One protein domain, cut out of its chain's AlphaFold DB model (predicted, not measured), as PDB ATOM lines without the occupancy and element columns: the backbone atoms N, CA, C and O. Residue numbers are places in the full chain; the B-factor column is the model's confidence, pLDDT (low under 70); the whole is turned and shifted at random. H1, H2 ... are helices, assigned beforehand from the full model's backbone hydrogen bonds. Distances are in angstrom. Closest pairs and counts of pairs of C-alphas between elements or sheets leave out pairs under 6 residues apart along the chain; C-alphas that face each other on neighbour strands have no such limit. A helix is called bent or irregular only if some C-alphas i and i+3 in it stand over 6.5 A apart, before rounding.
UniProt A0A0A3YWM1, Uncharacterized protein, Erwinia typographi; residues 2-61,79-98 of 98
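AT A GLANCE: This is residues 2 to 61 and 79 to 98 of the 98 residues of an uncharacterized protein of Erwinia typographi (UniProt A0A0A3YWM1). Three helices, H1, H4 and H3, lie lengthwise with H4 between the other two and running opposite to both, while the short helix H2 fills the fourth corner beside H3, close to it but not clearly touching. The long axis follows the helices, and residues 56 to 61, before a cut in the chain, run on past H3 and add to the length. The printed part has 80 residues with four named helices in the order H1, H2, H3, H4 and no named strand, and its class is all helix. It is compact, with a radius of gyration of the C-alphas of 12.7 A, and spans 43 by 19 by 18 A.

IN THESE COORDINATES: H1 holds residues 2 to 13, 16.5 A from first to last C-alpha, and begins with C-alpha 2 at (190.977, 21.537, -41.441). H2 holds residues 24 to 30 and is 10.0 A long. H3, the longest helix, holds residues 36 to 55 and measures 29.4 A, from C-alpha 36 at (175.754, 12.335, -33.584). H3 is irregular, but only just: C-alphas 37 and 40 are 6.7 A apart, and its line is a rough one. H4 holds residues 82 to 96, 20.6 A long, and ends with C-alpha 96 at (186.930, 20.936, -37.266).

HOW THE PARTS SIT: H1 touches H4, with the C-alphas of Leu 2 and Leu 96 closest at 5.8 A. The two run opposite ways at a shallow tilt of 11 degrees. H4 also touches H3, with 25 pairs of C-alphas within 8 A, the closest being those of Ala 45 and Leu 92 at 4.7 A. H3 and H4 run opposite ways at a shallow tilt of 17 degrees. H2 and H3 are close but not clearly touching, with the C-alphas of Leu 27 and Phe 46 closest at 7.9 A. They run opposite ways at a shallow tilt of 26 degrees. H1 is apart from H3 and from H2, and H2 is apart from H4. In H1 and H2 every O i to N i+4 pair is within hydrogen-bond range; in H3 it is 14 of 16 and in H4 8 of 11.

THE WHOLE: The two C-alphas farthest apart are those of Lys 36 and Trp 61, at 43.7 A. Residues 62 to 78 are not printed, and C-alphas 61 and 79 are 11.8 A apart across this cut, which falls in the link from H3 to H4. The link from H1 to H2 is short, with 10 residues, and that from H2 to H3 is tight, with 5. The mean pLDDT of the printed part is 76.8, and 16 residues are under 70: 15 to 20, 55 to 61, 79 to 80, and 98.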
ATOM      1  N   LEU A   2     190.552  20.361 -42.210       79.94
ATOM      2  CA  LEU A   2     190.977  21.537 -41.441       79.94
ATOM      3  C   LEU A   2     192.128  22.311 -42.110       79.94
ATOM      4  O   LEU A   2     191.996  23.511 -42.274       79.94
ATOM      5  N   GLU A   3     193.197  21.638 -42.548       78.81
ATOM      6  CA  GLU A   3     194.320  22.297 -43.249       78.81
ATOM      7  C   GLU A   3     193.846  23.053 -44.495       78.81
ATOM      8  O   GLU A   3     194.075  24.245 -44.602       78.81
ATOM      9  N   LYS A   4     193.033  22.405 -45.344       80.56
ATOM     10  CA  LYS A   4     192.401  23.058 -46.503       80.56
ATOM     11  C   LYS A   4     191.615  24.323 -46.133       80.56
ATOM     12  O   LYS A   4     191.644  25.275 -46.896       80.56
ATOM     13  N   LEU A   5     190.898  24.323 -45.002       82.06
ATOM     14  CA  LEU A   5     190.166  25.506 -44.536       82.06
ATOM     15  C   LEU A   5     191.123  26.630 -44.127       82.06
ATOM     16  O   LEU A   5     190.819  27.793 -44.352       82.06
ATOM     17  N   ILE A   6     192.249  26.286 -43.498       81.81
ATOM     18  CA  ILE A   6     193.250  27.253 -43.040       81.81
ATOM     19  C   ILE A   6     193.941  27.899 -44.244       81.81
ATOM     20  O   ILE A   6     193.924  29.122 -44.332       81.81
ATOM     21  N   ASP A   7     194.422  27.100 -45.204       80.56
ATOM     22  CA  ASP A   7     194.986  27.594 -46.472       80.56
ATOM     23  C   ASP A   7     194.008  28.527 -47.203       80.56
ATOM     24  O   ASP A   7     194.379  29.567 -47.748       80.56
ATOM     25  N   GLU A   8     192.725  28.163 -47.203       80.00
ATOM     26  CA  GLU A   8     191.662  28.963 -47.798       80.00
ATOM     27  C   GLU A   8     191.450  30.297 -47.066       80.00
ATOM     28  O   GLU A   8     191.349  31.338 -47.715       80.00
ATOM     29  N   MET A   9     191.423  30.293 -45.732       80.88
ATOM     30  CA  MET A   9     191.316  31.520 -44.936       80.88
ATOM     31  C   MET A   9     192.534  32.438 -45.134       80.88
ATOM     32  O   MET A   9     192.346  33.645 -45.267       80.88
ATOM     33  N   GLU A  10     193.750  31.887 -45.212       80.44
ATOM     34  CA  GLU A  10     194.980  32.651 -45.478       80.44
ATOM     35  C   GLU A  10     194.982  33.271 -46.882       80.44
ATOM     36  O   GLU A  10     195.352  34.436 -47.045       80.44
ATOM     37  N   ALA A  11     194.502  32.543 -47.897       75.12
ATOM     38  CA  ALA A  11     194.346  33.092 -49.243       75.12
ATOM     39  C   ALA A  11     193.373  34.285 -49.253       75.12
ATOM     40  O   ALA A  11     193.695  35.338 -49.812       75.12
ATOM     41  N   ILE A  12     192.221  34.136 -48.585       76.38
ATOM     42  CA  ILE A  12     191.180  35.171 -48.489       76.38
ATOM     43  C   ILE A  12     191.690  36.408 -47.744       76.38
ATOM     44  O   ILE A  12     191.413  37.532 -48.168       76.38
ATOM     45  N   GLU A  13     192.451  36.214 -46.666       76.06
ATOM     46  CA  GLU A  13     193.104  37.297 -45.922       76.06
ATOM     47  C   GLU A  13     194.141  38.027 -46.787       76.06
ATOM     48  O   GLU A  13     194.200  39.257 -46.785       76.06
ATOM     49  N   GLY A  14     194.880  37.284 -47.617       70.56
ATOM     50  CA  GLY A  14     195.794  37.821 -48.627       70.56
ATOM     51  C   GLY A  14     195.114  38.491 -49.829       70.56
ATOM     52  O   GLY A  14     195.804  38.923 -50.754       70.56
ATOM     53  N   GLY A  15     193.777  38.577 -49.848       64.44
ATOM     54  CA  GLY A  15     193.006  39.178 -50.940       64.44
ATOM     55  C   GLY A  15     192.931  38.318 -52.204       64.44
ATOM     56  O   GLY A  15     192.512  38.810 -53.251       64.44
ATOM     57  N   SER A  16     193.326  37.048 -52.111       65.25
ATOM     58  CA  SER A  16     193.292  36.082 -53.204       65.25
ATOM     59  C   SER A  16     192.163  35.078 -52.990       65.25
ATOM     60  O   SER A  16     191.899  34.630 -51.877       65.25
ATOM     61  N   TYR A  17     191.467  34.703 -54.057       63.47
ATOM     62  CA  TYR A  17     190.414  33.702 -53.939       63.47
ATOM     63  C   TYR A  17     191.002  32.285 -53.971       63.47
ATOM     64  O   TYR A  17     191.806  31.974 -54.855       63.47
ATOM     65  N   PRO A  18     190.605  31.403 -53.040       64.38
ATOM     66  CA  PRO A  18     191.130  30.049 -52.949       64.38
ATOM     67  C   PRO A  18     190.790  29.238 -54.206       64.38
ATOM     68  O   PRO A  18     189.643  29.175 -54.651       64.38
ATOM     69  N   PHE A  19     191.798  28.558 -54.755       57.84
ATOM     70  CA  PHE A  19     191.638  27.657 -55.903       57.84
ATOM     71  C   PHE A  19     191.009  26.306 -55.515       57.84
ATOM     72  O   PHE A  19     190.505  25.583 -56.372       57.84
ATOM     73  N   MET A  20     191.041  25.955 -54.225       63.19
ATOM     74  CA  MET A  20     190.492  24.712 -53.684       63.19
ATOM     75  C   MET A  20     189.502  25.014 -52.563       63.19
ATOM     76  O   MET A  20     189.896  25.452 -51.489       63.19
ATOM     77  N   LYS A  21     188.222  24.732 -52.816       73.06
ATOM     78  CA  LYS A  21     187.146  24.817 -51.822       73.06
ATOM     79  C   LYS A  21     186.924  23.471 -51.145       73.06
ATOM     80  O   LYS A  21     187.198  22.415 -51.719       73.06
ATOM     81  N   ILE A  22     186.371  23.504 -49.938       78.94
ATOM     82  CA  ILE A  22     185.835  22.322 -49.271       78.94
ATOM     83  C   ILE A  22     184.497  21.973 -49.912       78.94
ATOM     84  O   ILE A  22     183.547  22.755 -49.876       78.94
ATOM     85  N   GLU A  23     184.401  20.772 -50.472       80.44
ATOM     86  CA  GLU A  23     183.166  20.315 -51.093       80.44
ATOM     87  C   GLU A  23     182.290  19.540 -50.105       80.44
ATOM     88  O   GLU A  23     182.756  18.942 -49.131       80.44
ATOM     89  N   SER A  24     180.997  19.434 -50.418       78.62
ATOM     90  CA  SER A  24     180.059  18.566 -49.693       78.62
ATOM     91  C   SER A  24     180.547  17.109 -49.614       78.62
ATOM     92  O   SER A  24     180.182  16.365 -48.703       78.62
ATOM     93  N   SER A  25     181.389  16.690 -50.563       81.19
ATOM     94  CA  SER A  25     182.068  15.394 -50.591       81.19
ATOM     95  C   SER A  25     183.071  15.217 -49.444       81.19
ATOM     96  O   SER A  25     183.131  14.133 -48.859       81.19
ATOM     97  N   ASP A  26     183.830  16.261 -49.087       81.06
ATOM     98  CA  ASP A  26     184.746  16.246 -47.938       81.06
ATOM     99  C   ASP A  26     183.955  16.127 -46.626       81.06
ATOM    100  O   ASP A  26     184.295  15.305 -45.771       81.06
ATOM    101  N   LEU A  27     182.830  16.847 -46.506       82.50
ATOM    102  CA  LEU A  27     181.941  16.745 -45.343       82.50
ATOM    103  C   LEU A  27     181.363  15.330 -45.194       82.50
ATOM    104  O   LEU A  27     181.390  14.753 -44.104       82.50
ATOM    105  N   LYS A  28     180.883  14.724 -46.289       82.56
ATOM    106  CA  LYS A  28     180.331  13.356 -46.281       82.56
ATOM    107  C   LYS A  28     181.339  12.305 -45.820       82.56
ATOM    108  O   LYS A  28     180.933  11.341 -45.175       82.56
ATOM    109  N   LYS A  29     182.632  12.498 -46.103       84.56
ATOM    110  CA  LYS A  29     183.708  11.628 -45.598       84.56
ATOM    111  C   LYS A  29     183.924  11.780 -44.090       84.56
ATOM    112  O   LYS A  29     184.326  10.821 -43.443       84.56
ATOM    113  N   LEU A  30     183.620  12.950 -43.523       81.19
ATOM    114  CA  LEU A  30     183.812  13.279 -42.105       81.19
ATOM    115  C   LEU A  30     182.604  12.915 -41.222       81.19
ATOM    116  O   LEU A  30     182.764  12.509 -40.067       81.19
ATOM    117  N   LEU A  31     181.388  12.979 -41.773       80.44
ATOM    118  CA  LEU A  31     180.143  12.614 -41.088       80.44
ATOM    119  C   LEU A  31     180.115  11.219 -40.429       80.44
ATOM    120  O   LEU A  31     179.509  11.120 -39.359       80.44
ATOM    121  N   PRO A  32     180.682  10.129 -40.986       83.25
ATOM    122  CA  PRO A  32     180.687   8.827 -40.312       83.25
ATOM    123  C   PRO A  32     181.538   8.809 -39.035       83.25
ATOM    124  O   PRO A  32     181.162   8.131 -38.083       83.25
ATOM    125  N   TYR A  33     182.613   9.597 -38.982       82.25
ATOM    126  CA  TYR A  33     183.530   9.674 -37.835       82.25
ATOM    127  C   TYR A  33     183.121  10.730 -36.799       82.25
ATOM    128  O   TYR A  33     183.674  10.786 -35.704       82.25
ATOM    129  N   THR A  34     182.134  11.567 -37.125       81.56
ATOM    130  CA  THR A  34     181.654  12.639 -36.249       81.56
ATOM    131  C   THR A  34     180.565  12.109 -35.301       81.56
ATOM    132  O   THR A  34     179.600  11.491 -35.763       81.56
ATOM    133  N   PRO A  35     180.633  12.365 -33.982       83.88
ATOM    134  CA  PRO A  35     179.583  11.952 -33.052       83.88
ATOM    135  C   PRO A  35     178.240  12.618 -33.395       83.88
ATOM    136  O   PRO A  35     178.200  13.776 -33.810       83.88
ATOM    137  N   LYS A  36     177.122  11.895 -33.207       80.44
ATOM    138  CA  LYS A  36     175.754  12.335 -33.584       80.44
ATOM    139  C   LYS A  36     175.435  13.763 -33.127       80.44
ATOM    140  O   LYS A  36     174.898  14.549 -33.898       80.44
ATOM    141  N   ASN A  37     175.846  14.091 -31.908       79.25
ATOM    142  CA  ASN A  37     175.632  15.365 -31.223       79.25
ATOM    143  C   ASN A  37     176.312  16.539 -31.956       79.25
ATOM    144  O   ASN A  37     175.875  17.678 -31.837       79.25
ATOM    145  N   ARG A  38     177.383  16.253 -32.709       81.25
ATOM    146  CA  ARG A  38     178.181  17.230 -33.461       81.25
ATOM    147  C   ARG A  38     177.873  17.244 -34.952       81.25
ATOM    148  O   ARG A  38     178.146  18.245 -35.591       81.25
ATOM    149  N   LYS A  39     177.246  16.202 -35.515       84.56
ATOM    150  CA  LYS A  39     176.891  16.175 -36.950       84.56
ATOM    151  C   LYS A  39     176.034  17.372 -37.354       84.56
ATOM    152  O   LYS A  39     176.272  17.971 -38.392       84.56
ATOM    153  N   GLN A  40     175.058  17.730 -36.522       85.81
ATOM    154  CA  GLN A  40     174.167  18.854 -36.804       85.81
ATOM    155  C   GLN A  40     174.878  20.210 -36.659       85.81
ATOM    156  O   GLN A  40     174.603  21.121 -37.433       85.81
ATOM    157  N   ALA A  41     175.809  20.337 -35.706       85.62
ATOM    158  CA  ALA A  41     176.637  21.532 -35.545       85.62
ATOM    159  C   ALA A  41     177.616  21.698 -36.718       85.62
ATOM    160  O   ALA A  41     177.680  22.769 -37.310       85.62
ATOM    161  N   LEU A  42     178.281  20.611 -37.115       85.88
ATOM    162  CA  LEU A  42     179.187  20.569 -38.260       85.88
ATOM    163  C   LEU A  42     178.461  20.889 -39.573       85.88
ATOM    164  O   LEU A  42     178.976  21.653 -40.379       85.88
ATOM    165  N   GLN A  43     177.249  20.357 -39.769       86.25
ATOM    166  CA  GLN A  43     176.428  20.675 -40.940       86.25
ATOM    167  C   GLN A  43     176.082  22.167 -40.987       86.25
ATOM    168  O   GLN A  43     176.305  22.804 -42.006       86.25
ATOM    169  N   ARG A  44     175.619  22.744 -39.869       86.56
ATOM    170  CA  ARG A  44     175.318  24.184 -39.786       86.56
ATOM    171  C   ARG A  44     176.547  25.051 -40.046       86.56
ATOM    172  O   ARG A  44     176.439  26.070 -40.716       86.56
ATOM    173  N   ALA A  45     177.705  24.656 -39.520       86.06
ATOM    174  CA  ALA A  45     178.956  25.364 -39.760       86.06
ATOM    175  C   ALA A  45     179.387  25.267 -41.235       86.06
ATOM    176  O   ALA A  45     179.906  26.227 -41.796       86.06
ATOM    177  N   PHE A  46     179.120  24.133 -41.887       86.25
ATOM    178  CA  PHE A  46     179.350  23.966 -43.319       86.25
ATOM    179  C   PHE A  46     178.389  24.808 -44.170       86.25
ATOM    180  O   PHE A  46     178.814  25.415 -45.148       86.25
ATOM    181  N   ASP A  47     177.121  24.925 -43.775       85.19
ATOM    182  CA  ASP A  47     176.168  25.812 -44.453       85.19
ATOM    183  C   ASP A  47     176.602  27.285 -44.334       85.19
ATOM    184  O   ASP A  47     176.539  28.031 -45.308       85.19
ATOM    185  N   GLN A  48     177.130  27.695 -43.172       83.19
ATOM    186  CA  GLN A  48     177.722  29.029 -42.987       83.19
ATOM    187  C   GLN A  48     178.963  29.253 -43.857       83.19
ATOM    188  O   GLN A  48     179.156  30.359 -44.355       83.19
ATOM    189  N   TYR A  49     179.779  28.220 -44.067       84.75
ATOM    190  CA  TYR A  49     180.912  28.260 -44.993       84.75
ATOM    191  C   TYR A  49     180.456  28.443 -46.451       84.75
ATOM    192  O   TYR A  49     181.007  29.279 -47.165       84.75
ATOM    193  N   LEU A  50     179.424  27.719 -46.893       82.81
ATOM    194  CA  LEU A  50     178.867  27.892 -48.240       82.81
ATOM    195  C   LEU A  50     178.260  29.284 -48.433       82.81
ATOM    196  O   LEU A  50     178.438  29.905 -49.478       82.81
ATOM    197  N   ASP A  51     177.577  29.790 -47.412       81.31
ATOM    198  CA  ASP A  51     177.028  31.138 -47.424       81.31
ATOM    199  C   ASP A  51     178.139  32.206 -47.443       81.31
ATOM    200  O   ASP A  51     178.048  33.160 -48.213       81.31
ATOM    201  N   ALA A  52     179.248  31.992 -46.718       77.81
ATOM    202  CA  ALA A  52     180.450  32.830 -46.788       77.81
ATOM    203  C   ALA A  52     180.961  32.970 -48.231       77.81
ATOM    204  O   ALA A  52     181.320  34.061 -48.665       77.81
ATOM    205  N   HIS A  53     180.922  31.882 -49.002       74.50
ATOM    206  CA  HIS A  53     181.262  31.890 -50.426       74.50
ATOM    207  C   HIS A  53     180.231  32.573 -51.316       74.50
ATOM    208  O   HIS A  53     180.599  33.092 -52.365       74.50
ATOM    209  N   SER A  54     178.961  32.583 -50.916       71.69
ATOM    210  CA  SER A  54     177.905  33.297 -51.636       71.69
ATOM    211  C   SER A  54     177.949  34.808 -51.394       71.69
ATOM    212  O   SER A  54     177.567  35.565 -52.283       71.69
ATOM    213  N   ILE A  55     178.382  35.250 -50.207       67.38
ATOM    214  CA  ILE A  55     178.561  36.678 -49.882       67.38
ATOM    215  C   ILE A  55     179.942  37.209 -50.266       67.38
ATOM    216  O   ILE A  55     180.155  38.423 -50.265       67.38
ATOM    217  N   ALA A  56     180.894  36.320 -50.556       63.31
ATOM    218  CA  ALA A  56     182.146  36.692 -51.181       63.31
ATOM    219  C   ALA A  56     181.810  37.220 -52.582       63.31
ATOM    220  O   ALA A  56     181.688  36.448 -53.526       63.31
ATOM    221  N   GLU A  57     181.601  38.536 -52.705       57.41
ATOM    222  CA  GLU A  57     181.446  39.210 -53.994       57.41
ATOM    223  C   GLU A  57     182.715  38.973 -54.813       57.41
ATOM    224  O   GLU A  57     183.707  39.687 -54.670       57.41
ATOM    225  N   THR A  58     182.696  37.940 -55.646       56.50
ATOM    226  CA  THR A  58     183.758  37.607 -56.579       56.50
ATOM    227  C   THR A  58     183.628  38.530 -57.781       56.50
ATOM    228  O   THR A  58     182.867  38.270 -58.711       56.50
ATOM    229  N   LYS A  59     184.362  39.647 -57.785       52.50
ATOM    230  CA  LYS A  59     184.479  40.443 -59.012       52.50
ATOM    231  C   LYS A  59     185.292  39.648 -60.029       52.50
ATOM    232  O   LYS A  59     186.481  39.415 -59.821       52.50
ATOM    233  N   HIS A  60     184.657  39.242 -61.125       51.62
ATOM    234  CA  HIS A  60     185.384  38.920 -62.345       51.62
ATOM    235  C   HIS A  60     185.972  40.227 -62.892       51.62
ATOM    236  O   HIS A  60     185.276  41.234 -62.953       51.62
ATOM    237  N   TRP A  61     187.234  40.216 -63.328       52.09
ATOM    238  CA  TRP A  61     187.898  41.379 -63.944       52.09
ATOM    239  C   TRP A  61     187.085  42.022 -65.090       52.09
ATOM    240  O   TRP A  61     187.226  43.205 -65.362       52.09
ATOM    241  N   ILE A  79     188.049  39.700 -53.387       61.44
ATOM    242  CA  ILE A  79     187.077  39.566 -52.297       61.44
ATOM    243  C   ILE A  79     186.858  40.948 -51.686       61.44
ATOM    244  O   ILE A  79     187.753  41.498 -51.051       61.44
ATOM    245  N   LYS A  80     185.663  41.524 -51.853       64.25
ATOM    246  CA  LYS A  80     185.354  42.858 -51.300       64.25
ATOM    247  C   LYS A  80     185.155  42.881 -49.782       64.25
ATOM    248  O   LYS A  80     185.296  43.934 -49.170       64.25
ATOM    249  N   ASN A  81     184.801  41.747 -49.177       72.50
ATOM    250  CA  ASN A  81     184.522  41.645 -47.742       72.50
ATOM    251  C   ASN A  81     185.241  40.448 -47.091       72.50
ATOM    252  O   ASN A  81     184.580  39.531 -46.596       72.50
ATOM    253  N   PRO A  82     186.586  40.432 -47.081       73.06
ATOM    254  CA  PRO A  82     187.349  39.308 -46.540       73.06
ATOM    255  C   PRO A  82     187.024  39.070 -45.059       73.06
ATOM    256  O   PRO A  82     186.797  37.935 -44.657       73.06
ATOM    257  N   ASN A  83     186.848  40.135 -44.270       76.31
ATOM    258  CA  ASN A  83     186.505  40.040 -42.847       76.31
ATOM    259  C   ASN A  83     185.150  39.353 -42.602       76.31
ATOM    260  O   ASN A  83     185.028  38.523 -41.701       76.31
ATOM    261  N   GLY A  84     184.126  39.670 -43.403       75.38
ATOM    262  CA  GLY A  84     182.808  39.041 -43.288       75.38
ATOM    263  C   GLY A  84     182.802  37.570 -43.706       75.38
ATOM    264  O   GLY A  84     182.052  36.775 -43.136       75.38
ATOM    265  N   VAL A  85     183.656  37.205 -44.664       77.25
ATOM    266  CA  VAL A  85     183.840  35.822 -45.123       77.25
ATOM    267  C   VAL A  85     184.598  35.011 -44.065       77.25
ATOM    268  O   VAL A  85     184.100  33.976 -43.621       77.25
ATOM    269  N   ILE A  86     185.732  35.520 -43.569       81.69
ATOM    270  CA  ILE A  86     186.556  34.879 -42.528       81.69
ATOM    271  C   ILE A  86     185.744  34.638 -41.249       81.69
ATOM    272  O   ILE A  86     185.766  33.532 -40.705       81.69
ATOM    273  N   ALA A  87     184.950  35.621 -40.809       82.38
ATOM    274  CA  ALA A  87     184.107  35.487 -39.619       82.38
ATOM    275  C   ALA A  87     183.084  34.339 -39.724       82.38
ATOM    276  O   ALA A  87     182.743  33.715 -38.718       82.38
ATOM    277  N   ARG A  88     182.597  34.029 -40.933       79.56
ATOM    278  CA  ARG A  88     181.689  32.892 -41.169       79.56
ATOM    279  C   ARG A  88     182.443  31.566 -41.292       79.56
ATOM    280  O   ARG A  88     181.924  30.535 -40.869       79.56
ATOM    281  N   MET A  89     183.677  31.588 -41.797       83.19
ATOM    282  CA  MET A  89     184.552  30.409 -41.868       83.19
ATOM    283  C   MET A  89     185.079  29.963 -40.492       83.19
ATOM    284  O   MET A  89     185.292  28.767 -40.274       83.19
ATOM    285  N   GLU A  90     185.209  30.881 -39.529       84.06
ATOM    286  CA  GLU A  90     185.620  30.581 -38.145       84.06
ATOM    287  C   GLU A  90     184.727  29.535 -37.456       84.06
ATOM    288  O   GLU A  90     185.218  28.692 -36.696       84.06
ATOM    289  N   ALA A  91     183.421  29.537 -37.741       82.94
ATOM    290  CA  ALA A  91     182.493  28.555 -37.185       82.94
ATOM    291  C   ALA A  91     182.843  27.127 -37.629       82.94
ATOM    292  O   ALA A  91     182.827  26.198 -36.814       82.94
ATOM    293  N   LEU A  92     183.219  26.957 -38.901       82.88
ATOM    294  CA  LEU A  92     183.655  25.671 -39.440       82.88
ATOM    295  C   LEU A  92     185.026  25.272 -38.887       82.88
ATOM    296  O   LEU A  92     185.209  24.116 -38.502       82.88
ATOM    297  N   LYS A  93     185.960  26.222 -38.755       84.88
ATOM    298  CA  LYS A  93     187.277  25.990 -38.141       84.88
ATOM    299  C   LYS A  93     187.138  25.453 -36.718       84.88
ATOM    300  O   LYS A  93     187.725  24.426 -36.386       84.88
ATOM    301  N   LYS A  94     186.295  26.084 -35.898       84.81
ATOM    302  CA  LYS A  94     186.043  25.667 -34.513       84.81
ATOM    303  C   LYS A  94     185.472  24.253 -34.411       84.81
ATOM    304  O   LYS A  94     185.859  23.506 -33.514       84.81
ATOM    305  N   GLU A  95     184.568  23.879 -35.315       82.12
ATOM    306  CA  GLU A  95     183.988  22.534 -35.325       82.12
ATOM    307  C   GLU A  95     184.947  21.470 -35.877       82.12
ATOM    308  O   GLU A  95     184.824  20.309 -35.492       82.12
ATOM    309  N   LEU A  96     185.912  21.843 -36.724       80.06
ATOM    310  CA  LEU A  96     186.930  20.936 -37.266       80.06
ATOM    311  C   LEU A  96     188.163  20.770 -36.358       80.06
ATOM    312  O   LEU A  96     188.802  19.723 -36.413       80.06
ATOM    313  N   SER A  97     188.506  21.761 -35.528       79.50
ATOM    314  CA  SER A  97     189.658  21.710 -34.602       79.50
ATOM    315  C   SER A  97     189.382  21.005 -33.267       79.50
ATOM    316  O   SER A  97     190.247  20.994 -32.393       79.50
ATOM    317  N   ARG A  98     188.178  20.472 -33.072       66.12
ATOM    318  CA  ARG A  98     187.676  20.020 -31.770       66.12
ATOM    319  C   ARG A  98     187.358  18.537 -31.758       66.12
ATOM    320  O   ARG A  98     186.869  18.032 -32.790       66.12
TER     321      ARG A  98